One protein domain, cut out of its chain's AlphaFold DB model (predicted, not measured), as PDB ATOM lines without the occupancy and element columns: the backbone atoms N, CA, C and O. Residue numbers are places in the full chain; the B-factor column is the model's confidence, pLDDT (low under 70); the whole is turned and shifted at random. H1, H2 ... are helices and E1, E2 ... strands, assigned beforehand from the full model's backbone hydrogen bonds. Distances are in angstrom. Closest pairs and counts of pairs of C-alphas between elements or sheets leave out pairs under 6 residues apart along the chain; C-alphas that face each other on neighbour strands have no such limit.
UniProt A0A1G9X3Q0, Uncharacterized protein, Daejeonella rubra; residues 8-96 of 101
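What this domain is: This is residues 8 to 96 of the 101 residues of an uncharacterized protein of Daejeonella rubra (UniProt A0A1G9X3Q0). A small compact head has one long helical arm reaching out of it: residues 62 to 96, of which 62 to 94 belong to H4, stick out with nothing packed on them. In the head, H1 and H2 sit side by side, running opposite ways, over one face of a small three-stranded sheet, and the short H3 lies off the sheet. The printed part has 89 residues, with four named helices and three named strands in the order H1 E1 E2 H2 H3 E3 H4; the sheet's order is E2 E1 E3, antiparallel, and the class is mostly helix. The whole is extended, with a radius of gyration of the C-alphas of 22.4 A and spans of 73 by 24 by 19 A, the arm making the length.

How they stand to each other: Start with H1, residues 8 to 18, and H2, residues 33 to 40: they touch at a shallow tilt of 6 degrees, opposite ways, and their closest C-alphas, those of His 12 and Pro 33, are 5.2 A apart. Next look at E1, residues 21 to 24, and E2, residues 29 to 31, an antiparallel hairpin with N 31 and O 22 at 2.8 A. On the other side of E1 is E3, residues 53 to 56, antiparallel to it, with N 23 and O 54 at 2.8 A. H1 and H2 are on the same face of this sheet, in two layers, helices on one face of a sheet. H1 runs along the strands at a height over the sheet of 9.1 A, its line at 17 degrees to E1 on the local plane. H2 stands up from the sheet, its line rising 53 degrees out of the local plane. H3, residues 47 to 50, is not on the sheet; it is close to H1 but not clearly touching, the closest C-alphas, those of Thr 8 and Leu 50, being 7.7 A apart. E2, H2 H3 and E3 form a split strand-helix-strand unit, two strands running the same way with E1 between them, and its crossover is right-handed. H4, residues 58 to 94, only grazes the sheet with residues 58 to 61; the closest C-alphas of E1 and H4, those of Trp 21 and Pro 58, are 6.0 A apart. In H1, H2 and H4 every O i to N i+4 pair is within hydrogen-bond range; H3 is too short for such a pair.

Where its parts are: Find C-alpha 8 at (109.548, 12.371, -27.270); from there H1 runs 15.6 A to C-alpha 18. E1 spans 10.0 A, E2 6.7 A, H2 10.3 A, H3 5.4 A and E3 9.5 A. Find C-alpha 58 at (101.805, -3.498, -34.680); H4 runs 53.0 A from it to C-alpha 94 at (86.999, -2.902, -85.611).

The domain as a whole: The two C-alphas farthest apart, those of Gly 42 and Lys 96, are 72.8 A from each other. Without the residues that stand free, the body spans 30 by 22 by 15 A. The printed part has no cut and no long link. Mean pLDDT of the printed part is 92.0; look for values under 70 at residues 44 to 47 and residue 96.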
ATOM      1  N   THR A   8     109.167  13.569 -26.504       86.69
ATOM      2  CA  THR A   8     109.548  12.371 -27.270       86.69
ATOM      3  C   THR A   8     109.961  11.216 -26.362       86.69
ATOM      4  O   THR A   8     109.589  10.077 -26.640       86.69
ATOM      5  N   ASP A   9     110.654  11.491 -25.253       88.12
ATOM      6  CA  ASP A   9     111.006  10.456 -24.271       88.12
ATOM      7  C   ASP A   9     109.751   9.863 -23.612       88.12
ATOM      8  O   ASP A   9     109.684   8.655 -23.402       88.12
ATOM      9  N   ARG A  10     108.718  10.684 -23.372       88.69
ATOM     10  CA  ARG A  10     107.421  10.208 -22.862       88.69
ATOM     11  C   ARG A  10     106.727   9.240 -23.822       88.69
ATOM     12  O   ARG A  10     106.292   8.184 -23.387       88.69
ATOM     13  N   LEU A  11     106.660   9.572 -25.115       91.06
ATOM     14  CA  LEU A  11     106.077   8.685 -26.134       91.06
ATOM     15  C   LEU A  11     106.826   7.353 -26.235       91.06
ATOM     16  O   LEU A  11     106.208   6.301 -26.372       91.06
ATOM     17  N   HIS A  12     108.156   7.400 -26.157       93.75
ATOM     18  CA  HIS A  12     108.991   6.205 -26.130       93.75
ATOM     19  C   HIS A  12     108.675   5.314 -24.921       93.75
ATOM     20  O   HIS A  12     108.450   4.115 -25.082       93.75
ATOM     21  N   GLU A  13     108.651   5.887 -23.717       93.75
ATOM     22  CA  GLU A  13     108.375   5.125 -22.497       93.75
ATOM     23  C   GLU A  13     106.959   4.564 -22.472       93.75
ATOM     24  O   GLU A  13     106.770   3.409 -22.100       93.75
ATOM     25  N   GLU A  14     105.978   5.345 -22.915       94.88
ATOM     26  CA  GLU A  14     104.595   4.895 -23.003       94.88
ATOM     27  C   GLU A  14     104.455   3.710 -23.974       94.88
ATOM     28  O   GLU A  14     103.807   2.713 -23.648       94.88
ATOM     29  N   ALA A  15     105.116   3.768 -25.134       95.81
ATOM     30  CA  ALA A  15     105.107   2.678 -26.106       95.81
ATOM     31  C   ALA A  15     105.775   1.406 -25.554       95.81
ATOM     32  O   ALA A  15     105.224   0.314 -25.701       95.81
ATOM     33  N   LEU A  16     106.910   1.545 -24.852       96.25
ATOM     34  CA  LEU A  16     107.569   0.429 -24.163       96.25
ATOM     35  C   LEU A  16     106.679  -0.197 -23.088       96.25
ATOM     36  O   LEU A  16     106.543  -1.418 -23.041       96.25
ATOM     37  N   GLN A  17     106.063   0.622 -22.233       96.56
ATOM     38  CA  GLN A  17     105.210   0.149 -21.139       96.56
ATOM     39  C   GLN A  17     103.995  -0.622 -21.649       96.56
ATOM     40  O   GLN A  17     103.589  -1.610 -21.040       96.56
ATOM     41  N   GLN A  18     103.424  -0.183 -22.770       96.00
ATOM     42  CA  GLN A  18     102.275  -0.841 -23.385       96.00
ATOM     43  C   GLN A  18     102.674  -2.006 -24.307       96.00
ATOM     44  O   GLN A  18     101.796  -2.729 -24.773       96.00
ATOM     45  N   ASN A  19     103.972  -2.211 -24.560       96.00
ATOM     46  CA  ASN A  19     104.489  -3.145 -25.563       96.00
ATOM     47  C   ASN A  19     103.867  -2.909 -26.958       96.00
ATOM     48  O   ASN A  19     103.455  -3.837 -27.655       96.00
ATOM     49  N   LEU A  20     103.764  -1.634 -27.341       97.75
ATOM     50  CA  LEU A  20     103.194  -1.163 -28.602       97.75
ATOM     51  C   LEU A  20     104.238  -0.375 -29.397       97.75
ATOM     52  O   LEU A  20     105.317  -0.050 -28.907       97.75
ATOM     53  N   TRP A  21     103.928  -0.091 -30.658       97.69
ATOM     54  CA  TRP A  21     104.816   0.638 -31.561       97.69
ATOM     55  C   TRP A  21     104.309   2.050 -31.810       97.69
ATOM     56  O   TRP A  21     103.146   2.366 -31.556       97.69
ATOM     57  N   ILE A  22     105.185   2.902 -32.332       97.00
ATOM     58  CA  ILE A  22     104.873   4.297 -32.625       97.00
ATOM     59  C   ILE A  22     104.659   4.434 -34.129       97.00
ATOM     60  O   ILE A  22     105.529   4.113 -34.933       97.00
ATOM     61  N   TYR A  23     103.489   4.923 -34.517       96.81
ATOM     62  CA  TYR A  23     103.106   5.133 -35.905       96.81
ATOM     63  C   TYR A  23     103.053   6.620 -36.241       96.81
ATOM     64  O   TYR A  23     102.323   7.381 -35.608       96.81
ATOM     65  N   ASP A  24     103.794   7.028 -37.265       95.12
ATOM     66  CA  ASP A  24     103.737   8.363 -37.852       95.12
ATOM     67  C   ASP A  24     102.610   8.422 -38.889       95.12
ATOM     68  O   ASP A  24     102.716   7.858 -39.981       95.12
ATOM     69  N   LYS A  25     101.528   9.139 -38.565       94.12
ATOM     70  CA  LYS A  25     100.373   9.319 -39.459       94.12
ATOM     71  C   LYS A  25     100.693  10.141 -40.709       94.12
ATOM     72  O   LYS A  25     100.019   9.954 -41.714       94.12
ATOM     73  N   ASN A  26     101.679  11.034 -40.660       93.38
ATOM     74  CA  ASN A  26     102.023  11.898 -41.789       93.38
ATOM     75  C   ASN A  26     102.865  11.152 -42.821       93.38
ATOM     76  O   ASN A  26     102.694  11.339 -44.022       93.38
ATOM     77  N   ARG A  27     103.801  10.322 -42.350       92.56
ATOM     78  CA  ARG A  27     104.707   9.554 -43.217       92.56
ATOM     79  C   ARG A  27     104.220   8.136 -43.488       92.56
ATOM     80  O   ARG A  27     104.784   7.465 -44.344       92.56
ATOM     81  N   HIS A  28     103.199   7.683 -42.765       91.75
ATOM     82  CA  HIS A  28     102.726   6.301 -42.751       91.75
ATOM     83  C   HIS A  28     103.823   5.284 -42.390       91.75
ATOM     84  O   HIS A  28     103.816   4.156 -42.880       91.75
ATOM     85  N   VAL A  29     104.752   5.673 -41.512       94.88
ATOM     86  CA  VAL A  29     105.891   4.847 -41.086       94.88
ATOM     87  C   VAL A  29     105.675   4.343 -39.666       94.88
ATOM     88  O   VAL A  29     105.165   5.059 -38.807       94.88
ATOM     89  N   TRP A  30     106.075   3.099 -39.433       96.12
ATOM     90  CA  TRP A  30     106.113   2.488 -38.112       96.12
ATOM     91  C   TRP A  30     107.530   2.535 -37.552       96.12
ATOM     92  O   TRP A  30     108.487   2.328 -38.293       96.12
ATOM     93  N   TYR A  31     107.628   2.770 -36.250       96.81
ATOM     94  CA  TYR A  31     108.862   2.722 -35.482       96.81
ATOM     95  C   TYR A  31     108.661   1.797 -34.287       96.81
ATOM     96  O   TYR A  31     107.653   1.914 -33.575       96.81
ATOM     97  N   THR A  32     109.634   0.931 -34.010       97.12
ATOM     98  CA  THR A  32     109.737   0.374 -32.656       97.12
ATOM     99  C   THR A  32     110.012   1.512 -31.667       97.12
ATOM    100  O   THR A  32     110.486   2.586 -32.067       97.12
ATOM    101  N   PRO A  33     109.742   1.322 -30.365       96.75
ATOM    102  CA  PRO A  33     110.144   2.306 -29.368       96.75
ATOM    103  C   PRO A  33     111.639   2.671 -29.490       96.75
ATOM    104  O   PRO A  33     111.993   3.849 -29.554       96.75
ATOM    105  N   GLU A  34     112.523   1.685 -29.629       96.25
ATOM    106  CA  GLU A  34     113.975   1.879 -29.721       96.25
ATOM    107  C   GLU A  34     114.379   2.695 -30.953       96.25
ATOM    108  O   GLU A  34     115.172   3.634 -30.837       96.25
ATOM    109  N   GLU A  35     113.811   2.384 -32.123       96.25
ATOM    110  CA  GLU A  35     114.035   3.145 -33.356       96.25
ATOM    111  C   GLU A  35     113.590   4.599 -33.192       96.25
ATOM    112  O   GLU A  35     114.316   5.531 -33.550       96.25
ATOM    113  N   PHE A  36     112.414   4.807 -32.595       94.81
ATOM    114  CA  PHE A  36     111.899   6.142 -32.337       94.81
ATOM    115  C   PHE A  36     112.840   6.934 -31.424       94.81
ATOM    116  O   PHE A  36     113.177   8.081 -31.728       94.81
ATOM    117  N   LYS A  37     113.335   6.325 -30.341       93.06
ATOM    118  CA  LYS A  37     114.297   6.970 -29.438       93.06
ATOM    119  C   LYS A  37     115.628   7.266 -30.121       93.06
ATOM    120  O   LYS A  37     116.176   8.343 -29.909       93.06
ATOM    121  N   ALA A  38     116.139   6.371 -30.961       92.19
ATOM    122  CA  ALA A  38     117.383   6.610 -31.690       92.19
ATOM    123  C   ALA A  38     117.276   7.818 -32.640       92.19
ATOM    124  O   ALA A  38     118.224   8.590 -32.782       92.19
ATOM    125  N   ILE A  39     116.113   8.016 -33.267       90.50
ATOM    126  CA  ILE A  39     115.898   9.081 -34.256       90.50
ATOM    127  C   ILE A  39     115.470  10.403 -33.599       90.50
ATOM    128  O   ILE A  39     115.852  11.487 -34.063       90.50
ATOM    129  N   TYR A  40     114.649  10.341 -32.549       88.19
ATOM    130  CA  TYR A  40     113.948  11.496 -31.972       88.19
ATOM    131  C   TYR A  40     114.265  11.765 -30.493       88.19
ATOM    132  O   TYR A  40     113.854  12.806 -29.973       88.19
ATOM    133  N   GLY A  41     114.996  10.876 -29.819       83.56
ATOM    134  CA  GLY A  41     115.376  11.019 -28.414       83.56
ATOM    135  C   GLY A  41     116.202  12.278 -28.159       83.56
ATOM    136  O   GLY A  41     117.002  12.700 -28.997       83.56
ATOM    137  N   GLY A  42     115.960  12.927 -27.018       72.50
ATOM    138  CA  GLY A  42     116.637  14.170 -26.633       72.50
ATOM    139  C   GLY A  42     116.289  15.404 -27.480       72.50
ATOM    140  O   GLY A  42     116.752  16.502 -27.174       72.50
ATOM    141  N   LYS A  43     115.457  15.272 -28.524       75.44
ATOM    142  CA  LYS A  43     114.941  16.422 -29.276       75.44
ATOM    143  C   LYS A  43     113.774  17.028 -28.508       75.44
ATOM    144  O   LYS A  43     112.711  16.421 -28.399       75.44
ATOM    145  N   SER A  44     113.955  18.254 -28.023       67.25
ATOM    146  CA  SER A  44     112.854  19.052 -27.484       67.25
ATOM    147  C   SER A  44     111.937  19.484 -28.627       67.25
ATOM    148  O   SER A  44     112.106  20.558 -29.196       67.25
ATOM    149  N   LYS A  45     110.988  18.621 -28.982       69.81
ATOM    150  CA  LYS A  45     109.884  18.960 -29.877       69.81
ATOM    151  C   LYS A  45     108.719  19.513 -29.077       69.81
ATOM    152  O   LYS A  45     108.395  19.004 -27.998       69.81
ATOM    153  N   HIS A  46     108.068  20.539 -29.612       68.81
ATOM    154  CA  HIS A  46     106.814  21.000 -29.036       68.81
ATOM    155  C   HIS A  46     105.731  19.924 -29.194       68.81
ATOM    156  O   HIS A  46     105.750  19.139 -30.138       68.81
ATOM    157  N   PHE A  47     104.765  19.897 -28.274       65.31
ATOM    158  CA  PHE A  47     103.698  18.889 -28.260       65.31
ATOM    159  C   PHE A  47     102.937  18.800 -29.596       65.31
ATOM    160  O   PHE A  47     102.701  17.702 -30.093       65.31
ATOM    161  N   HIS A  48     102.654  19.944 -30.230       71.94
ATOM    162  CA  HIS A  48     101.978  20.010 -31.532       71.94
ATOM    163  C   HIS A  48     102.770  19.324 -32.660       71.94
ATOM    164  O   HIS A  48     102.195  18.759 -33.586       71.94
ATOM    165  N   GLU A  49     104.102  19.298 -32.571       79.38
ATOM    166  CA  GLU A  49     104.961  18.610 -33.542       79.38
ATOM    167  C   GLU A  49     104.956  17.089 -33.367       79.38
ATOM    168  O   GLU A  49     105.602  16.389 -34.147       79.38
ATOM    169  N   LEU A  50     104.278  16.565 -32.342       84.00
ATOM    170  CA  LEU A  50     104.205  15.137 -32.045       84.00
ATOM    171  C   LEU A  50     102.799  14.550 -32.208       84.00
ATOM    172  O   LEU A  50     102.663  13.333 -32.186       84.00
ATOM    173  N   GLU A  51     101.771  15.367 -32.459       87.75
ATOM    174  CA  GLU A  51     100.367  14.920 -32.582       87.75
ATOM    175  C   GLU A  51     100.127  13.897 -33.710       87.75
ATOM    176  O   GLU A  51      99.131  13.157 -33.720       87.75
ATOM    177  N   HIS A  52     101.034  13.843 -34.686       91.88
ATOM    178  CA  HIS A  52     100.986  12.870 -35.769       91.88
ATOM    179  C   HIS A  52     101.555  11.498 -35.386       91.88
ATOM    180  O   HIS A  52     101.218  10.521 -36.054       91.88
ATOM    181  N   PHE A  53     102.341  11.398 -34.312       94.50
ATOM    182  CA  PHE A  53     102.768  10.118 -33.758       94.50
ATOM    183  C   PHE A  53     101.674   9.542 -32.864       94.50
ATOM    184  O   PHE A  53     101.108  10.230 -32.018       94.50
ATOM    185  N   VAL A  54     101.354   8.268 -33.061       94.94
ATOM    186  CA  VAL A  54     100.362   7.549 -32.257       94.94
ATOM    187  C   VAL A  54     100.897   6.189 -31.859       94.94
ATOM    188  O   VAL A  54     101.476   5.485 -32.681       94.94
ATOM    189  N   ILE A  55     100.661   5.802 -30.614       96.25
ATOM    190  CA  ILE A  55     101.013   4.473 -30.126       96.25
ATOM    191  C   ILE A  55      99.928   3.495 -30.575       96.25
ATOM    192  O   ILE A  55      98.734   3.751 -30.398       96.25
ATOM    193  N   ARG A  56     100.328   2.406 -31.231       96.44
ATOM    194  CA  ARG A  56      99.415   1.418 -31.813       96.44
ATOM    195  C   ARG A  56      99.985   0.008 -31.766       96.44
ATOM    196  O   ARG A  56     101.194  -0.196 -31.804       96.44
ATOM    197  N   ASP A  57      99.074  -0.961 -31.762       96.69
ATOM    198  CA  ASP A  57      99.406  -2.379 -31.874       96.69
ATOM    199  C   ASP A  57      99.951  -2.702 -33.279       96.69
ATOM    200  O   ASP A  57      99.208  -2.577 -34.266       96.69
ATOM    201  N   PRO A  58     101.223  -3.129 -33.394       95.38
ATOM    202  CA  PRO A  58     101.805  -3.498 -34.680       95.38
ATOM    203  C   PRO A  58     101.099  -4.707 -35.314       95.38
ATOM    204  O   PRO A  58     100.980  -4.776 -36.539       95.38
ATOM    205  N   ILE A  59     100.549  -5.632 -34.520       96.38
ATOM    206  CA  ILE A  59      99.815  -6.800 -35.027       96.38
ATOM    207  C   ILE A  59      98.486  -6.373 -35.652       96.38
ATOM    208  O   ILE A  59      98.118  -6.853 -36.730       96.38
ATOM    209  N   ALA A  60      97.769  -5.442 -35.017       94.19
ATOM    210  CA  ALA A  60      96.592  -4.820 -35.617       94.19
ATOM    211  C   ALA A  60      96.952  -4.081 -36.920       94.19
ATOM    212  O   ALA A  60      96.211  -4.183 -37.902       94.19
ATOM    213  N   GLY A  61      98.113  -3.414 -36.958       92.56
ATOM    214  CA  GLY A  61      98.669  -2.788 -38.161       92.56
ATOM    215  C   GLY A  61      98.856  -3.776 -39.318       92.56
ATOM    216  O   GLY A  61      98.346  -3.542 -40.414       92.56
ATOM    217  N   ILE A  62      99.495  -4.923 -39.064       95.19
ATOM    218  CA  ILE A  62      99.685  -5.996 -40.058       95.19
ATOM    219  C   ILE A  62      98.339  -6.516 -40.573       95.19
ATOM    220  O   ILE A  62      98.136  -6.659 -41.780       95.19
ATOM    221  N   LYS A  63      97.382  -6.778 -39.673       96.06
ATOM    222  CA  LYS A  63      96.042  -7.254 -40.059       96.06
ATOM    223  C   LYS A  63      95.315  -6.247 -40.953       96.06
ATOM    224  O   LYS A  63      94.687  -6.648 -41.932       96.06
ATOM    225  N   ALA A  64      95.403  -4.956 -40.630       93.44
ATOM    226  CA  ALA A  64      94.819  -3.894 -41.441       93.44
ATOM    227  C   ALA A  64      95.463  -3.831 -42.834       93.44
ATOM    228  O   ALA A  64      94.741  -3.769 -43.827       93.44
ATOM    229  N   ALA A  65      96.794  -3.935 -42.913       92.50
ATOM    230  CA  ALA A  65      97.519  -3.953 -44.180       92.50
ATOM    231  C   ALA A  65      97.103  -5.144 -45.059       92.50
ATOM    232  O   ALA A  65      96.755  -4.954 -46.221       92.50
ATOM    233  N   HIS A  66      97.028  -6.357 -44.501       96.00
ATOM    234  CA  HIS A  66      96.547  -7.531 -45.241       96.00
ATOM    235  C   HIS A  66      95.106  -7.375 -45.738       96.00
ATOM    236  O   HIS A  66      94.784  -7.785 -46.855       96.00
ATOM    237  N   LYS A  67      94.224  -6.782 -44.924       95.81
ATOM    238  CA  LYS A  67      92.837  -6.518 -45.325       95.81
ATOM    239  C   LYS A  67      92.776  -5.544 -46.501       95.81
ATOM    240  O   LYS A  67      92.030  -5.794 -47.446       95.81
ATOM    241  N   GLU A  68      93.564  -4.475 -46.451       94.56
ATOM    242  CA  GLU A  68      93.644  -3.489 -47.530       94.56
ATOM    243  C   GLU A  68      94.228  -4.105 -48.806       94.56
ATOM    244  O   GLU A  68      93.641  -3.962 -49.874       94.56
ATOM    245  N   MET A  69      95.308  -4.886 -48.697       95.50
ATOM    246  CA  MET A  69      95.880  -5.618 -49.833       95.50
ATOM    247  C   MET A  69      94.841  -6.517 -50.501       95.50
ATOM    248  O   MET A  69      94.685  -6.473 -51.718       95.50
ATOM    249  N   LYS A  70      94.077  -7.286 -49.716       96.31
ATOM    250  CA  LYS A  70      93.019  -8.151 -50.250       96.31
ATOM    251  C   LYS A  70      91.951  -7.346 -50.997       96.31
ATOM    252  O   LYS A  70      91.545  -7.747 -52.083       96.31
ATOM    253  N   LEU A  71      91.520  -6.215 -50.437       96.38
ATOM    254  CA  LEU A  71      90.545  -5.331 -51.077       96.38
ATOM    255  C   LEU A  71      91.073  -4.769 -52.404       96.38
ATOM    256  O   LEU A  71      90.353  -4.754 -53.402       96.38
ATOM    257  N   GLN A  72      92.332  -4.333 -52.428       95.75
ATOM    258  CA  GLN A  72      92.979  -3.832 -53.639       95.75
ATOM    259  C   GLN A  72      93.129  -4.927 -54.697       95.75
ATOM    260  O   GLN A  72      92.855  -4.670 -55.867       95.75
ATOM    261  N   SER A  73      93.480  -6.155 -54.304       96.25
ATOM    262  CA  SER A  73      93.527  -7.298 -55.222       96.25
ATOM    263  C   SER A  73      92.165  -7.582 -55.855       96.25
ATOM    264  O   SER A  73      92.097  -7.782 -57.063       96.25
ATOM    265  N   THR A  74      91.075  -7.536 -55.082       96.31
ATOM    266  CA  THR A  74      89.716  -7.698 -55.628       96.31
ATOM    267  C   THR A  74      89.384  -6.605 -56.643       96.31
ATOM    268  O   THR A  74      88.949  -6.910 -57.748       96.31
ATOM    269  N   ARG A  75      89.666  -5.337 -56.321       95.94
ATOM    270  CA  ARG A  75      89.442  -4.214 -57.251       95.94
ATOM    271  C   ARG A  75      90.264  -4.341 -58.534       95.94
ATOM    272  O   ARG A  75      89.792  -3.979 -59.609       95.94
ATOM    273  N   MET A  76      91.496  -4.835 -58.427       97.12
ATOM    274  CA  MET A  76      92.354  -5.080 -59.586       97.12
ATOM    275  C   MET A  76      91.801  -6.180 -60.491       97.12
ATOM    276  O   MET A  76      91.872  -6.045 -61.711       97.12
ATOM    277  N   GLU A  77      91.229  -7.233 -59.911       97.06
ATOM    278  CA  GLU A  77      90.593  -8.308 -60.670       97.06
ATOM    279  C   GLU A  77      89.354  -7.804 -61.424       97.06
ATOM    280  O   GLU A  77      89.260  -7.990 -62.636       97.06
ATOM    281  N   GLU A  78      88.478  -7.047 -60.756       97.12
ATOM    282  CA  GLU A  78      87.313  -6.408 -61.390       97.12
ATOM    283  C   GLU A  78      87.727  -5.479 -62.544       97.12
ATOM    284  O   GLU A  78      87.107  -5.451 -63.611       97.12
ATOM    285  N   LEU A  79      88.803  -4.707 -62.359       97.62
ATOM    286  CA  LEU A  79      89.332  -3.838 -63.406       97.62
ATOM    287  C   LEU A  79      89.863  -4.649 -64.596       97.62
ATOM    288  O   LEU A  79      89.641  -4.265 -65.748       97.62
ATOM    289  N   ARG A  80      90.537  -5.773 -64.329       97.62
ATOM    290  CA  ARG A  80      91.060  -6.682 -65.354       97.62
ATOM    291  C   ARG A  80      89.935  -7.289 -66.185       97.62
ATOM    292  O   ARG A  80      90.037  -7.303 -67.411       97.62
ATOM    293  N   GLU A  81      88.864  -7.743 -65.542       97.69
ATOM    294  CA  GLU A  81      87.676  -8.274 -66.222       97.69
ATOM    295  C   GLU A  81      87.034  -7.214 -67.122       97.69
ATOM    296  O   GLU A  81      86.834  -7.450 -68.314       97.69
ATOM    297  N   ARG A  82      86.822  -5.998 -66.603       97.44
ATOM    298  CA  ARG A  82      86.264  -4.883 -67.388       97.44
ATOM    299  C   ARG A  82      87.133  -4.523 -68.592       97.44
ATOM    300  O   ARG A  82      86.604  -4.259 -69.672       97.44
ATOM    301  N   LEU A  83      88.456  -4.513 -68.423       97.88
ATOM    302  CA  LEU A  83      89.398  -4.270 -69.515       97.88
ATOM    303  C   LEU A  83      89.329  -5.380 -70.573       97.88
ATOM    304  O   LEU A  83      89.349  -5.087 -71.769       97.88
ATOM    305  N   HIS A  84      89.227  -6.639 -70.147       97.62
ATOM    306  CA  HIS A  84      89.103  -7.782 -71.045       97.62
ATOM    307  C   HIS A  84      87.796  -7.746 -71.849       97.62
ATOM    308  O   HIS A  84      87.810  -7.884 -73.072       97.62
ATOM    309  N   GLU A  85      86.662  -7.484 -71.200       97.62
ATOM    310  CA  GLU A  85      85.383  -7.338 -71.897       97.62
ATOM    311  C   GLU A  85      85.404  -6.182 -72.900       97.62
ATOM    312  O   GLU A  85      84.899  -6.301 -74.022       97.62
ATOM    313  N   PHE A  86      85.988  -5.050 -72.502       97.31
ATOM    314  CA  PHE A  86      86.126  -3.894 -73.372       97.31
ATOM    315  C   PHE A  86      87.011  -4.200 -74.584       97.31
ATOM    316  O   PHE A  86      86.619  -3.885 -75.708       97.31
ATOM    317  N   SER A  87      88.152  -4.869 -74.393       96.94
ATOM    318  CA  SER A  87      89.039  -5.229 -75.502       96.94
ATOM    319  C   SER A  87      88.349  -6.168 -76.493       96.94
ATOM    320  O   SER A  87      88.398  -5.917 -77.695       96.94
ATOM    321  N   ILE A  88      87.591  -7.164 -76.015       96.25
ATOM    322  CA  ILE A  88      86.762  -8.022 -76.874       96.25
ATOM    323  C   ILE A  88      85.765  -7.190 -77.688       96.25
ATOM    324  O   ILE A  88      85.606  -7.432 -78.886       96.25
ATOM    325  N   LYS A  89      85.076  -6.219 -77.073       95.88
ATOM    326  CA  LYS A  89      84.127  -5.343 -77.787       95.88
ATOM    327  C   LYS A  89      84.824  -4.530 -78.877       95.88
ATOM    328  O   LYS A  89      84.307  -4.464 -79.991       95.88
ATOM    329  N   VAL A  90      85.993  -3.962 -78.578       95.06
ATOM    330  CA  VAL A  90      86.814  -3.214 -79.542       95.06
ATOM    331  C   VAL A  90      87.218  -4.117 -80.708       95.06
ATOM    332  O   VAL A  90      86.938  -3.775 -81.856       95.06
ATOM    333  N   PHE A  91      87.774  -5.301 -80.437       94.62
ATOM    334  CA  PHE A  91      88.138  -6.259 -81.484       94.62
ATOM    335  C   PHE A  91      86.932  -6.661 -82.335       94.62
ATOM    336  O   PHE A  91      87.003  -6.623 -83.558       94.62
ATOM    337  N   LYS A  92      85.783  -6.963 -81.722       91.69
ATOM    338  CA  LYS A  92      84.552  -7.296 -82.460       91.69
ATOM    339  C   LYS A  92      84.011  -6.146 -83.311       91.69
ATOM    340  O   LYS A  92      83.288  -6.411 -84.268       91.69
ATOM    341  N   TYR A  93      84.267  -4.894 -82.945       91.06
ATOM    342  CA  TYR A  93      83.783  -3.737 -83.696       91.06
ATOM    343  C   TYR A  93      84.707  -3.401 -84.869       91.06
ATOM    344  O   TYR A  93      84.233  -3.241 -85.991       91.06
ATOM    345  N   TYR A  94      86.015  -3.333 -84.617       90.81
ATOM    346  CA  TYR A  94      86.999  -2.902 -85.611       90.81
ATOM    347  C   TYR A  94      87.560  -4.042 -86.467       90.81
ATOM    348  O   TYR A  94      87.986  -3.789 -87.588       90.81
ATOM    349  N   TRP A  95      87.542  -5.284 -85.974       80.00
ATOM    350  CA  TRP A  95      88.153  -6.449 -86.627       80.00
ATOM    351  C   TRP A  95      87.131  -7.446 -87.191       80.00
ATOM    352  O   TRP A  95      87.403  -8.638 -87.326       80.00
ATOM    353  N   LYS A  96      85.930  -6.975 -87.544       69.00
ATOM    354  CA  LYS A  96      85.094  -7.720 -88.494       69.00
ATOM    355  C   LYS A  96      85.782  -7.653 -89.854       69.00
ATOM    356  O   LYS A  96      85.942  -6.562 -90.396       69.00
TER     357      LYS A  96